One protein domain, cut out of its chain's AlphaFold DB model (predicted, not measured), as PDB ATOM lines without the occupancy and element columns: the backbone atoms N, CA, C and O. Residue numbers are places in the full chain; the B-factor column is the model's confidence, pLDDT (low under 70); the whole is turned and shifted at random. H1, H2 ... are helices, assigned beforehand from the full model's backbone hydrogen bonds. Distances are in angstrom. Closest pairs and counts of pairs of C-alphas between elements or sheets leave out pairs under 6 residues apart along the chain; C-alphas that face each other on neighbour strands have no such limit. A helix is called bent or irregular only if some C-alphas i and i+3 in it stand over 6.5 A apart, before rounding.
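Overview. This is residues 244 to 326 of the 327 residues of an uncharacterized protein of Streptomyces sp. Ag109_O5-1 (UniProt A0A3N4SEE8). Six helices pack into a compact body in two halves: H2, H3 and H6 form a loose triangle of nearly aligned helices at one end, while H1, H4 and the long H5 make the other end. H6 lies nearest the middle and crosses from one half to the other, its last residues meeting the start of H4 and the middle of H5; the link of residues 304 to 311 folds back from the far end of H5 to the start of H6. The printed part has 83 residues with six named helices, H1 to H6 in order along the chain, and no named strand: the class is all helix. It is compact, with a radius of gyration of the C-alphas of 11.6 A and spans of 32 by 25 by 22 A.

Along the chain. H1, residues 244 to 252, begins at C-alpha 244 (285.479, 96.773, 302.278) and is 12.3 A long. H2, residues 256 to 262, is 9.6 A long and neither bent nor irregular, but only just: C-alphas 259 and 262 are 6.3 A apart. H3, residues 265 to 272, is 10.6 A long. H4, residues 275 to 285, is 15.8 A long. H5, residues 289 to 303, is the longest helix at 21.6 A, from (277.977, 86.912, 294.901) at C-alpha 289. H6, residues 312 to 323, is 16.4 A long and ends at C-alpha 323 (273.056, 95.860, 286.334).

Arrangement. H1 and H2 touch only at the corner by their link, the closest C-alphas being those of Leu 250 and His 256, 4.7 A apart. H1 touches H5, of which residues 293 to 297 alone take part, at a shallow tilt of 11 degrees, the same way; the closest C-alphas are those of Trp 252 and Val 297, 6.7 A apart. H2 and H6 are close but not clearly touching, with the C-alphas of Tyr 258 and Ala 315 closest at 7.4 A. H3 and H6 are also close but not clearly touching, with the C-alphas of His 267 and Leu 312 closest at 6.6 A. H4 touches H5 at a steep tilt of 49 degrees, opposite ways, with the C-alphas of Ala 283 and Ala 289 closest at 5.6 A. H4 touches H6 with residues 319 to 323 of H6 alone, at a steep tilt of 57 degrees; the closest C-alphas, of Glu 276 and Ala 323, are 5.7 A apart. H5 touches H6 at 69 degrees, a steep tilt only just short of about perpendicular, with the C-alphas of Val 297 and Val 322 closest at 5.5 A. H1 and H3 are apart, as are H3 and H5. In H1, H2, H3, H4, H5 and H6 every O i to N i+4 pair is within hydrogen-bond range.

Size, cuts and confidence. The C-alphas farthest apart, of Thr 264 and Asn 288, are 32.3 A apart. The printed part has no cut. No link is long; that from H5 to H6, 8 residues, is short and the other four are tight. The mean pLDDT of the printed part is 92.3, and residues 287 to 289 are under 70.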
ATOM      1  N   ARG A 244     284.394  96.993 303.246       93.50
ATOM      2  CA  ARG A 244     285.479  96.773 302.278       93.50
ATOM      3  C   ARG A 244     284.991  96.078 301.008       93.50
ATOM      4  O   ARG A 244     285.359  96.480 299.907       93.50
ATOM      5  N   GLN A 245     284.151  95.052 301.140       92.88
ATOM      6  CA  GLN A 245     283.573  94.363 299.985       92.88
ATOM      7  C   GLN A 245     282.689  95.302 299.156       92.88
ATOM      8  O   GLN A 245     282.766  95.291 297.925       92.88
ATOM      9  N   PHE A 246     281.865  96.119 299.817       95.31
ATOM     10  CA  PHE A 246     281.042  97.113 299.134       95.31
ATOM     11  C   PHE A 246     281.884  98.174 298.433       95.31
ATOM     12  O   PHE A 246     281.657  98.473 297.264       95.31
ATOM     13  N   ASP A 247     282.898  98.689 299.114       95.50
ATOM     14  CA  ASP A 247     283.795  99.693 298.567       95.50
ATOM     15  C   ASP A 247     284.528  99.190 297.316       95.50
ATOM     16  O   ASP A 247     284.549  99.852 296.276       95.50
ATOM     17  N   LEU A 248     285.016  97.948 297.360       94.12
ATOM     18  CA  LEU A 248     285.627  97.281 296.216       94.12
ATOM     19  C   LEU A 248     284.654  97.147 295.032       94.12
ATOM     20  O   LEU A 248     285.049  97.340 293.879       94.12
ATOM     21  N   ALA A 249     283.376  96.864 295.293       95.06
ATOM     22  CA  ALA A 249     282.355  96.845 294.250       95.06
ATOM     23  C   ALA A 249     282.168  98.233 293.609       95.06
ATOM     24  O   ALA A 249     282.108  98.339 292.381       95.06
ATOM     25  N   LEU A 250     282.156  99.310 294.407       96.81
ATOM     26  CA  LEU A 250     282.116 100.684 293.890       96.81
ATOM     27  C   LEU A 250     283.337 100.999 293.010       96.81
ATOM     28  O   LEU A 250     283.205 101.691 291.997       96.81
ATOM     29  N   GLN A 251     284.518 100.483 293.366       95.88
ATOM     30  CA  GLN A 251     285.743 100.638 292.572       95.88
ATOM     31  C   GLN A 251     285.641  99.897 291.236       95.88
ATOM     32  O   GLN A 251     285.964 100.457 290.188       95.88
ATOM     33  N   TRP A 252     285.147  98.656 291.239       95.12
ATOM     34  CA  TRP A 252     284.945  97.884 290.011       95.12
ATOM     35  C   TRP A 252     284.007  98.594 289.032       95.12
ATOM     36  O   TRP A 252     284.322  98.679 287.839       95.12
ATOM     37  N   MET A 253     282.913  99.159 289.548       95.44
ATOM     38  CA  MET A 253     281.930  99.935 288.785       95.44
ATOM     39  C   MET A 253     282.423 101.334 288.371       95.44
ATOM     40  O   MET A 253     281.709 102.047 287.669       95.44
ATOM     41  N   GLY A 254     283.620 101.752 288.795       96.56
ATOM     42  CA  GLY A 254     284.174 103.067 288.465       96.56
ATOM     43  C   GLY A 254     283.465 104.234 289.159       96.56
ATOM     44  O   GLY A 254     283.588 105.367 288.714       96.56
ATOM     45  N   ILE A 255     282.711 103.993 290.237       98.06
ATOM     46  CA  ILE A 255     281.952 105.044 290.946       98.06
ATOM     47  C   ILE A 255     282.528 105.394 292.321       98.06
ATOM     48  O   ILE A 255     282.071 106.346 292.944       98.06
ATOM     49  N   HIS A 256     283.548 104.671 292.792       97.81
ATOM     50  CA  HIS A 256     284.187 104.900 294.094       97.81
ATOM     51  C   HIS A 256     284.647 106.354 294.303       97.81
ATOM     52  O   HIS A 256     284.301 106.971 295.309       97.81
ATOM     53  N   GLY A 257     285.395 106.925 293.348       97.75
ATOM     54  CA  GLY A 257     285.912 108.296 293.466       97.75
ATOM     55  C   GLY A 257     284.788 109.329 293.581       97.75
ATOM     56  O   GLY A 257     284.799 110.178 294.474       97.75
ATOM     57  N   TYR A 258     283.757 109.184 292.747       98.38
ATOM     58  CA  TYR A 258     282.544 109.984 292.844       98.38
ATOM     59  C   TYR A 258     281.873 109.838 294.213       98.38
ATOM     60  O   TYR A 258     281.595 110.838 294.879       98.38
ATOM     61  N   VAL A 259     281.646 108.597 294.657       98.19
ATOM     62  CA  VAL A 259     280.961 108.298 295.917       98.19
ATOM     63  C   VAL A 259     281.709 108.857 297.109       98.19
ATOM     64  O   VAL A 259     281.033 109.346 297.997       98.19
ATOM     65  N   HIS A 260     283.037 108.859 297.171       96.69
ATOM     66  CA  HIS A 260     283.752 109.347 298.361       96.69
ATOM     67  C   HIS A 260     284.095 110.828 298.335       96.69
ATOM     68  O   HIS A 260     284.105 111.454 299.392       96.69
ATOM     69  N   TYR A 261     284.336 111.400 297.154       96.75
ATOM     70  CA  TYR A 261     284.960 112.724 297.056       96.75
ATOM     71  C   TYR A 261     284.110 113.779 296.348       96.75
ATOM     72  O   TYR A 261     284.351 114.966 296.550       96.75
ATOM     73  N   VAL A 262     283.115 113.383 295.546       97.81
ATOM     74  CA  VAL A 262     282.361 114.327 294.696       97.81
ATOM     75  C   VAL A 262     280.874 114.382 295.042       97.81
ATOM     76  O   VAL A 262     280.258 115.446 295.012       97.81
ATOM     77  N   ALA A 263     280.256 113.246 295.364       98.06
ATOM     78  CA  ALA A 263     278.816 113.166 295.558       98.06
ATOM     79  C   ALA A 263     278.348 114.016 296.755       98.06
ATOM     80  O   ALA A 263     278.932 113.994 297.841       98.06
ATOM     81  N   THR A 264     277.242 114.734 296.593       97.81
ATOM     82  CA  THR A 264     276.533 115.330 297.730       97.81
ATOM     83  C   THR A 264     275.675 114.259 298.406       97.81
ATOM     84  O   THR A 264     275.404 113.207 297.824       97.81
ATOM     85  N   TRP A 265     275.172 114.524 299.612       97.56
ATOM     86  CA  TRP A 265     274.213 113.626 300.268       97.56
ATOM     87  C   TRP A 265     272.967 113.360 299.411       97.56
ATOM     88  O   TRP A 265     272.501 112.226 299.329       97.56
ATOM     89  N   HIS A 266     272.478 114.378 298.696       96.88
ATOM     90  CA  HIS A 266     271.351 114.236 297.774       96.88
ATOM     91  C   HIS A 266     271.680 113.327 296.579       96.88
ATOM     92  O   HIS A 266     270.847 112.519 296.164       96.88
ATOM     93  N   HIS A 267     272.907 113.406 296.050       98.12
ATOM     94  CA  HIS A 267     273.371 112.480 295.018       98.12
ATOM     95  C   HIS A 267     273.403 111.035 295.530       98.12
ATOM     96  O   HIS A 267     272.940 110.144 294.826       98.12
ATOM     97  N   LEU A 268     273.879 110.798 296.757       98.06
ATOM     98  CA  LEU A 268     273.904 109.453 297.346       98.06
ATOM     99  C   LEU A 268     272.492 108.890 297.555       98.06
ATOM    100  O   LEU A 268     272.237 107.751 297.178       98.06
ATOM    101  N   ILE A 269     271.553 109.698 298.059       96.19
ATOM    102  CA  ILE A 269     270.133 109.313 298.148       96.19
ATOM    103  C   ILE A 269     269.569 108.992 296.756       96.19
ATOM    104  O   ILE A 269     268.838 108.015 296.592       96.19
ATOM    105  N   SER A 270     269.926 109.787 295.744       96.44
ATOM    106  CA  SER A 270     269.481 109.565 294.364       96.44
ATOM    107  C   SER A 270     270.012 108.260 293.775       96.44
ATOM    108  O   SER A 270     269.278 107.606 293.044       96.44
ATOM    109  N   LEU A 271     271.266 107.891 294.064       97.12
ATOM    110  CA  LEU A 271     271.854 106.619 293.630       97.12
ATOM    111  C   LEU A 271     271.201 105.432 294.341       97.12
ATOM    112  O   LEU A 271     270.753 104.500 293.687       97.12
ATOM    113  N   ARG A 272     271.086 105.511 295.669       95.25
ATOM    114  CA  ARG A 272     270.425 104.511 296.517       95.25
ATOM    115  C   ARG A 272     269.003 104.184 296.064       95.25
ATOM    116  O   ARG A 272     268.568 103.050 296.170       95.25
ATOM    117  N   SER A 273     268.273 105.188 295.581       94.81
ATOM    118  CA  SER A 273     266.868 105.038 295.180       94.81
ATOM    119  C   SER A 273     266.691 104.418 293.787       94.81
ATOM    120  O   SER A 273     265.560 104.282 293.325       94.81
ATOM    121  N   MET A 274     267.780 104.089 293.086       96.19
ATOM    122  CA  MET A 274     267.714 103.419 291.789       96.19
ATOM    123  C   MET A 274     267.445 101.919 291.974       96.19
ATOM    124  O   MET A 274     268.202 101.272 292.701       96.19
ATOM    125  N   PRO A 275     266.449 101.339 291.281       95.38
ATOM    126  CA  PRO A 275     266.212  99.895 291.302       95.38
ATOM    127  C   PRO A 275     267.462  99.079 290.946       95.38
ATOM    128  O   PRO A 275     267.798  98.127 291.646       95.38
ATOM    129  N   GLU A 276     268.211  99.519 289.933       96.06
ATOM    130  CA  GLU A 276     269.442  98.871 289.470       96.06
ATOM    131  C   GLU A 276     270.517  98.831 290.565       96.06
ATOM    132  O   GLU A 276     271.288  97.879 290.665       96.06
ATOM    133  N   PHE A 277     270.570  99.856 291.422       95.19
ATOM    134  CA  PHE A 277     271.495  99.877 292.553       95.19
ATOM    135  C   PHE A 277     271.103  98.856 293.627       95.19
ATOM    136  O   PHE A 277     271.970  98.191 294.203       95.19
ATOM    137  N   GLY A 278     269.798  98.695 293.864       92.00
ATOM    138  CA  GLY A 278     269.257  97.659 294.741       92.00
ATOM    139  C   GLY A 278     269.598  96.252 294.243       92.00
ATOM    140  O   GLY A 278     270.101  95.437 295.014       92.00
ATOM    141  N   GLU A 279     269.421  95.985 292.947       91.00
ATOM    142  CA  GLU A 279     269.784  94.705 292.320       91.00
ATOM    143  C   GLU A 279     271.274  94.383 292.480       91.00
ATOM    144  O   GLU A 279     271.628  93.277 292.890       91.00
ATOM    145  N   LEU A 280     272.153  95.359 292.233       92.50
ATOM    146  CA  LEU A 280     273.598  95.205 292.431       92.50
ATOM    147  C   LEU A 280     273.949  94.911 293.891       92.50
ATOM    148  O   LEU A 280     274.805  94.070 294.164       92.50
ATOM    149  N   THR A 281     273.285  95.587 294.830       90.75
ATOM    150  CA  THR A 281     273.501  95.395 296.268       90.75
ATOM    151  C   THR A 281     273.070  93.995 296.703       90.75
ATOM    152  O   THR A 281     273.832  93.291 297.364       90.75
ATOM    153  N   LEU A 282     271.893  93.538 296.270       88.56
ATOM    154  CA  LEU A 282     271.423  92.172 296.517       88.56
ATOM    155  C   LEU A 282     272.367  91.138 295.893       88.56
ATOM    156  O   LEU A 282     272.753  90.170 296.551       88.56
ATOM    157  N   ALA A 283     272.795  91.372 294.651       88.00
ATOM    158  CA  ALA A 283     273.727  90.506 293.945       88.00
ATOM    159  C   ALA A 283     275.115  90.470 294.589       88.00
ATOM    160  O   ALA A 283     275.796  89.468 294.420       88.00
ATOM    161  N   LEU A 284     275.537  91.516 295.313       89.25
ATOM    162  CA  LEU A 284     276.816  91.569 296.029       89.25
ATOM    163  C   LEU A 284     276.809  90.769 297.339       89.25
ATOM    164  O   LEU A 284     277.858  90.264 297.744       89.25
ATOM    165  N   PHE A 285     275.653  90.641 297.989       85.62
ATOM    166  CA  PHE A 285     275.531  89.985 299.296       85.62
ATOM    167  C   PHE A 285     274.790  88.636 299.256       85.62
ATOM    168  O   PHE A 285     274.551  88.033 300.298       85.62
ATOM    169  N   ALA A 286     274.474  88.123 298.064       82.31
ATOM    170  CA  ALA A 286     273.974  86.762 297.862       82.31
ATOM    171  C   ALA A 286     275.071  85.677 298.041       82.31
ATOM    172  O   ALA A 286     276.272  85.940 297.977       82.31
ATOM    173  N   HIS A 287     274.684  84.408 298.220       62.66
ATOM    174  CA  HIS A 287     275.647  83.295 298.250       62.66
ATOM    175  C   HIS A 287     276.389  83.170 296.892       62.66
ATOM    176  O   HIS A 287     275.749  83.091 295.848       62.66
ATOM    177  N   ASN A 288     277.736  83.143 296.901       58.97
ATOM    178  CA  ASN A 288     278.650  83.185 295.726       58.97
ATOM    179  C   ASN A 288     278.709  84.521 294.936       58.97
ATOM    180  O   ASN A 288     279.270  84.585 293.840       58.97
ATOM    181  N   ALA A 289     278.190  85.601 295.514       66.75
ATOM    182  CA  ALA A 289     277.977  86.912 294.901       66.75
ATOM    183  C   ALA A 289     279.163  87.656 294.242       66.75
ATOM    184  O   ALA A 289     278.981  88.214 293.151       66.75
ATOM    185  N   PRO A 290     280.379  87.712 294.832       75.12
ATOM    186  CA  PRO A 290     281.418  88.618 294.328       75.12
ATOM    187  C   PRO A 290     281.877  88.281 292.906       75.12
ATOM    188  O   PRO A 290     282.275  89.164 292.146       75.12
ATOM    189  N   VAL A 291     281.806  87.002 292.525       84.25
ATOM    190  CA  VAL A 291     282.207  86.520 291.196       84.25
ATOM    191  C   VAL A 291     281.213  86.964 290.126       84.25
ATOM    192  O   VAL A 291     281.636  87.382 289.045       84.25
ATOM    193  N   SER A 292     279.913  86.918 290.422       85.25
ATOM    194  CA  SER A 292     278.854  87.317 289.491       85.25
ATOM    195  C   SER A 292     278.925  88.807 289.185       85.25
ATOM    196  O   SER A 292     278.998  89.185 288.014       85.25
ATOM    197  N   LEU A 293     279.026  89.645 290.225       89.75
ATOM    198  CA  LEU A 293     279.175  91.089 290.052       89.75
ATOM    199  C   LEU A 293     280.457  91.437 289.294       89.75
ATOM    200  O   LEU A 293     280.427  92.194 288.323       89.75
ATOM    201  N   ARG A 294     281.588  90.838 289.675       90.56
ATOM    202  CA  ARG A 294     282.858  91.059 288.975       90.56
ATOM    203  C   ARG A 294     282.775  90.652 287.501       90.56
ATOM    204  O   ARG A 294     283.299  91.359 286.642       90.56
ATOM    205  N   SER A 295     282.112  89.540 287.193       90.56
ATOM    206  CA  SER A 295     281.920  89.075 285.815       90.56
ATOM    207  C   SER A 295     281.039  90.028 285.006       90.56
ATOM    208  O   SER A 295     281.383  90.334 283.863       90.56
ATOM    209  N   ALA A 296     279.957  90.545 285.596       91.75
ATOM    210  CA  ALA A 296     279.104  91.563 284.983       91.75
ATOM    211  C   ALA A 296     279.890  92.848 284.671       91.75
ATOM    212  O   ALA A 296     279.819  93.360 283.552       91.75
ATOM    213  N   VAL A 297     280.736  93.312 285.596       92.44
ATOM    214  CA  VAL A 297     281.633  94.457 285.360       92.44
ATOM    215  C   VAL A 297     282.611  94.181 284.212       92.44
ATOM    216  O   VAL A 297     282.788  95.031 283.341       92.44
ATOM    217  N   ILE A 298     283.236  92.998 284.169       92.56
ATOM    218  CA  ILE A 298     284.171  92.628 283.092       92.56
ATOM    219  C   ILE A 298     283.466  92.598 281.732       92.56
ATOM    220  O   ILE A 298     284.031  93.084 280.753       92.56
ATOM    221  N   ARG A 299     282.246  92.046 281.654       92.62
ATOM    222  CA  ARG A 299     281.441  92.061 280.423       92.62
ATOM    223  C   ARG A 299     281.129  93.489 279.994       92.62
ATOM    224  O   ARG A 299     281.418  93.838 278.856       92.62
ATOM    225  N   THR A 300     280.669  94.315 280.931       93.00
ATOM    226  CA  THR A 300     280.350  95.728 280.681       93.00
ATOM    227  C   THR A 300     281.542  96.475 280.093       93.00
ATOM    228  O   THR A 300     281.396  97.135 279.076       93.00
ATOM    229  N   ARG A 301     282.749  96.303 280.654       90.81
ATOM    230  CA  ARG A 301     283.983  96.933 280.141       90.81
ATOM    231  C   ARG A 301     284.385  96.486 278.731       90.81
ATOM    232  O   ARG A 301     285.202  97.146 278.104       90.81
ATOM    233  N   ARG A 302     283.887  95.343 278.249       87.69
ATOM    234  CA  ARG A 302     284.141  94.860 276.878       87.69
ATOM    235  C   ARG A 302     283.123  95.393 275.878       87.69
ATOM    236  O   ARG A 302     283.445  95.502 274.702       87.69
ATOM    237  N   THR A 303     281.899  95.650 276.328       85.25
ATOM    238  CA  THR A 303     280.768  96.054 275.478       85.25
ATOM    239  C   THR A 303     280.465  97.547 275.559       85.25
ATOM    240  O   THR A 303     279.670  98.059 274.776       85.25
ATOM    241  N   SER A 304     281.036  98.247 276.534       75.44
ATOM    242  CA  SER A 304     280.775  99.650 276.832       75.44
ATOM    243  C   SER A 304     282.019 100.303 277.430       75.44
ATOM    244  O   SER A 304     282.773  99.660 278.165       75.44
ATOM    245  N   ASP A 305     282.192 101.598 277.174       78.31
ATOM    246  CA  ASP A 305     283.241 102.408 277.796       78.31
ATOM    247  C   ASP A 305     282.836 102.756 279.236       78.31
ATOM    248  O   ASP A 305     282.285 103.818 279.528       78.31
ATOM    249  N   LEU A 306     283.042 101.805 280.153       88.75
ATOM    250  CA  LEU A 306     282.884 102.050 281.584       88.75
ATOM    251  C   LEU A 306     284.055 102.917 282.072       88.75
ATOM    252  O   LEU A 306     285.149 102.414 282.337       88.75
ATOM    253  N   GLU A 307     283.813 104.215 282.196       90.06
ATOM    254  CA  GLU A 307     284.780 105.196 282.690       90.06
ATOM    255  C   GLU A 307     284.622 105.438 284.195       90.06
ATOM    256  O   GLU A 307     283.603 105.092 284.798       90.06
ATOM    257  N   ASN A 308     285.620 106.067 284.819       95.81
ATOM    258  CA  ASN A 308     285.439 106.579 286.174       95.81
ATOM    259  C   ASN A 308     284.409 107.713 286.154       95.81
ATOM    260  O   ASN A 308     284.487 108.622 285.331       95.81
ATOM    261  N   ALA A 309     283.434 107.651 287.054       97.06
ATOM    262  CA  ALA A 309     282.422 108.684 287.169       97.06
ATOM    263  C   ALA A 309     282.989 109.914 287.886       97.06
ATOM    264  O   ALA A 309     283.516 109.800 288.991       97.06
ATOM    265  N   ASP A 310     282.775 111.087 287.298       97.19
ATOM    266  CA  ASP A 310     283.068 112.393 287.898       97.19
ATOM    267  C   ASP A 310     281.781 113.162 288.239       97.19
ATOM    268  O   ASP A 310     281.800 114.169 288.944       97.19
ATOM    269  N   ASN A 311     280.624 112.698 287.758       97.81
ATOM    270  CA  ASN A 311     279.322 113.297 288.038       97.81
ATOM    271  C   ASN A 311     278.207 112.248 288.189       97.81
ATOM    272  O   ASN A 311     278.374 111.066 287.880       97.81
ATOM    273  N   LEU A 312     277.032 112.703 288.648       98.06
ATOM    274  CA  LEU A 312     275.885 111.828 288.916       98.06
ATOM    275  C   LEU A 312     275.443 111.056 287.669       98.06
ATOM    276  O   LEU A 312     275.138 109.874 287.761       98.06
ATOM    277  N   ALA A 313     275.400 111.707 286.505       97.69
ATOM    278  CA  ALA A 313     274.912 111.087 285.276       97.69
ATOM    279  C   ALA A 313     275.823 109.940 284.811       97.69
ATOM    280  O   ALA A 313     275.327 108.900 284.379       97.69
ATOM    281  N   GLN A 314     277.143 110.100 284.932       97.50
ATOM    282  CA  GLN A 314     278.102 109.019 284.684       97.50
ATOM    283  C   GLN A 314     277.945 107.889 285.705       97.50
ATOM    284  O   GLN A 314     277.848 106.732 285.308       97.50
ATOM    285  N   ALA A 315     277.824 108.208 286.999       98.00
ATOM    286  CA  ALA A 315     277.638 107.191 288.034       98.00
ATOM    287  C   ALA A 315     276.378 106.343 287.784       98.00
ATOM    288  O   ALA A 315     276.450 105.115 287.793       98.00
ATOM    289  N   LYS A 316     275.244 106.988 287.472       97.81
ATOM    290  CA  LYS A 316     273.988 106.305 287.117       97.81
ATOM    291  C   LYS A 316     274.147 105.408 285.891       97.81
ATOM    292  O   LYS A 316     273.691 104.272 285.902       97.81
ATOM    293  N   ARG A 317     274.820 105.899 284.848       96.88
ATOM    294  CA  ARG A 317     275.084 105.130 283.624       96.88
ATOM    295  C   ARG A 317     275.893 103.869 283.912       96.88
ATOM    296  O   ARG A 317     275.520 102.806 283.434       96.88
ATOM    297  N   ASN A 318     276.957 103.983 284.709       97.12
ATOM    298  CA  ASN A 318     277.786 102.843 285.093       97.12
ATOM    299  C   ASN A 318     276.977 101.798 285.868       97.12
ATOM    300  O   ASN A 318     277.063 100.613 285.562       97.12
ATOM    301  N   ILE A 319     276.160 102.246 286.825       96.38
ATOM    302  CA  ILE A 319     275.248 101.391 287.595       96.38
ATOM    303  C   ILE A 319     274.302 100.626 286.661       96.38
ATOM    304  O   ILE A 319     274.292  99.397 286.691       96.38
ATOM    305  N   CYS A 320     273.571 101.320 285.781       96.19
ATOM    306  CA  CYS A 320     272.638 100.674 284.850       96.19
ATOM    307  C   CYS A 320     273.353  99.708 283.891       96.19
ATOM    308  O   CYS A 320     272.854  98.617 283.622       96.19
ATOM    309  N   ALA A 321     274.534 100.084 283.390       95.50
ATOM    310  CA  ALA A 321     275.306  99.247 282.481       95.50
ATOM    311  C   ALA A 321     275.721  97.928 283.151       95.50
ATOM    312  O   ALA A 321     275.525  96.863 282.569       95.50
ATOM    313  N   VAL A 322     276.212  97.976 284.394       95.38
ATOM    314  CA  VAL A 322     276.601  96.766 285.136       95.38
ATOM    315  C   VAL A 322     275.382  95.933 285.533       95.38
ATOM    316  O   VAL A 322     275.418  94.714 285.367       95.38
ATOM    317  N   ALA A 323     274.296  96.561 285.991       94.44
ATOM    318  CA  ALA A 323     273.056  95.860 286.334       94.44
ATOM    319  C   ALA A 323     272.470  95.108 285.127       94.44
ATOM    320  O   ALA A 323     272.106  93.942 285.247       94.44
ATOM    321  N   SER A 324     272.513  95.701 283.927       93.94
ATOM    322  CA  SER A 324     272.052  95.041 282.692       93.94
ATOM    323  C   SER A 324     272.808  93.754 282.338       93.94
ATOM    324  O   SER A 324     272.320  92.958 281.545       93.94
ATOM    325  N   GLN A 325     274.005  93.558 282.902       93.56
ATOM    326  CA  GLN A 325     274.835  92.370 282.702       93.56
ATOM    327  C   GLN A 325     274.685  91.336 283.828       93.56
ATOM    328  O   GLN A 325     275.361  90.302 283.769       93.56
ATOM    329  N   LEU A 326     273.898  91.622 284.872       87.75
ATOM    330  CA  LEU A 326     273.566  90.667 285.938       87.75
ATOM    331  C   LEU A 326     272.344  89.804 285.602       87.75
ATOM    332  O   LEU A 326     272.286  88.669 286.081       87.75
TER     333      LEU A 326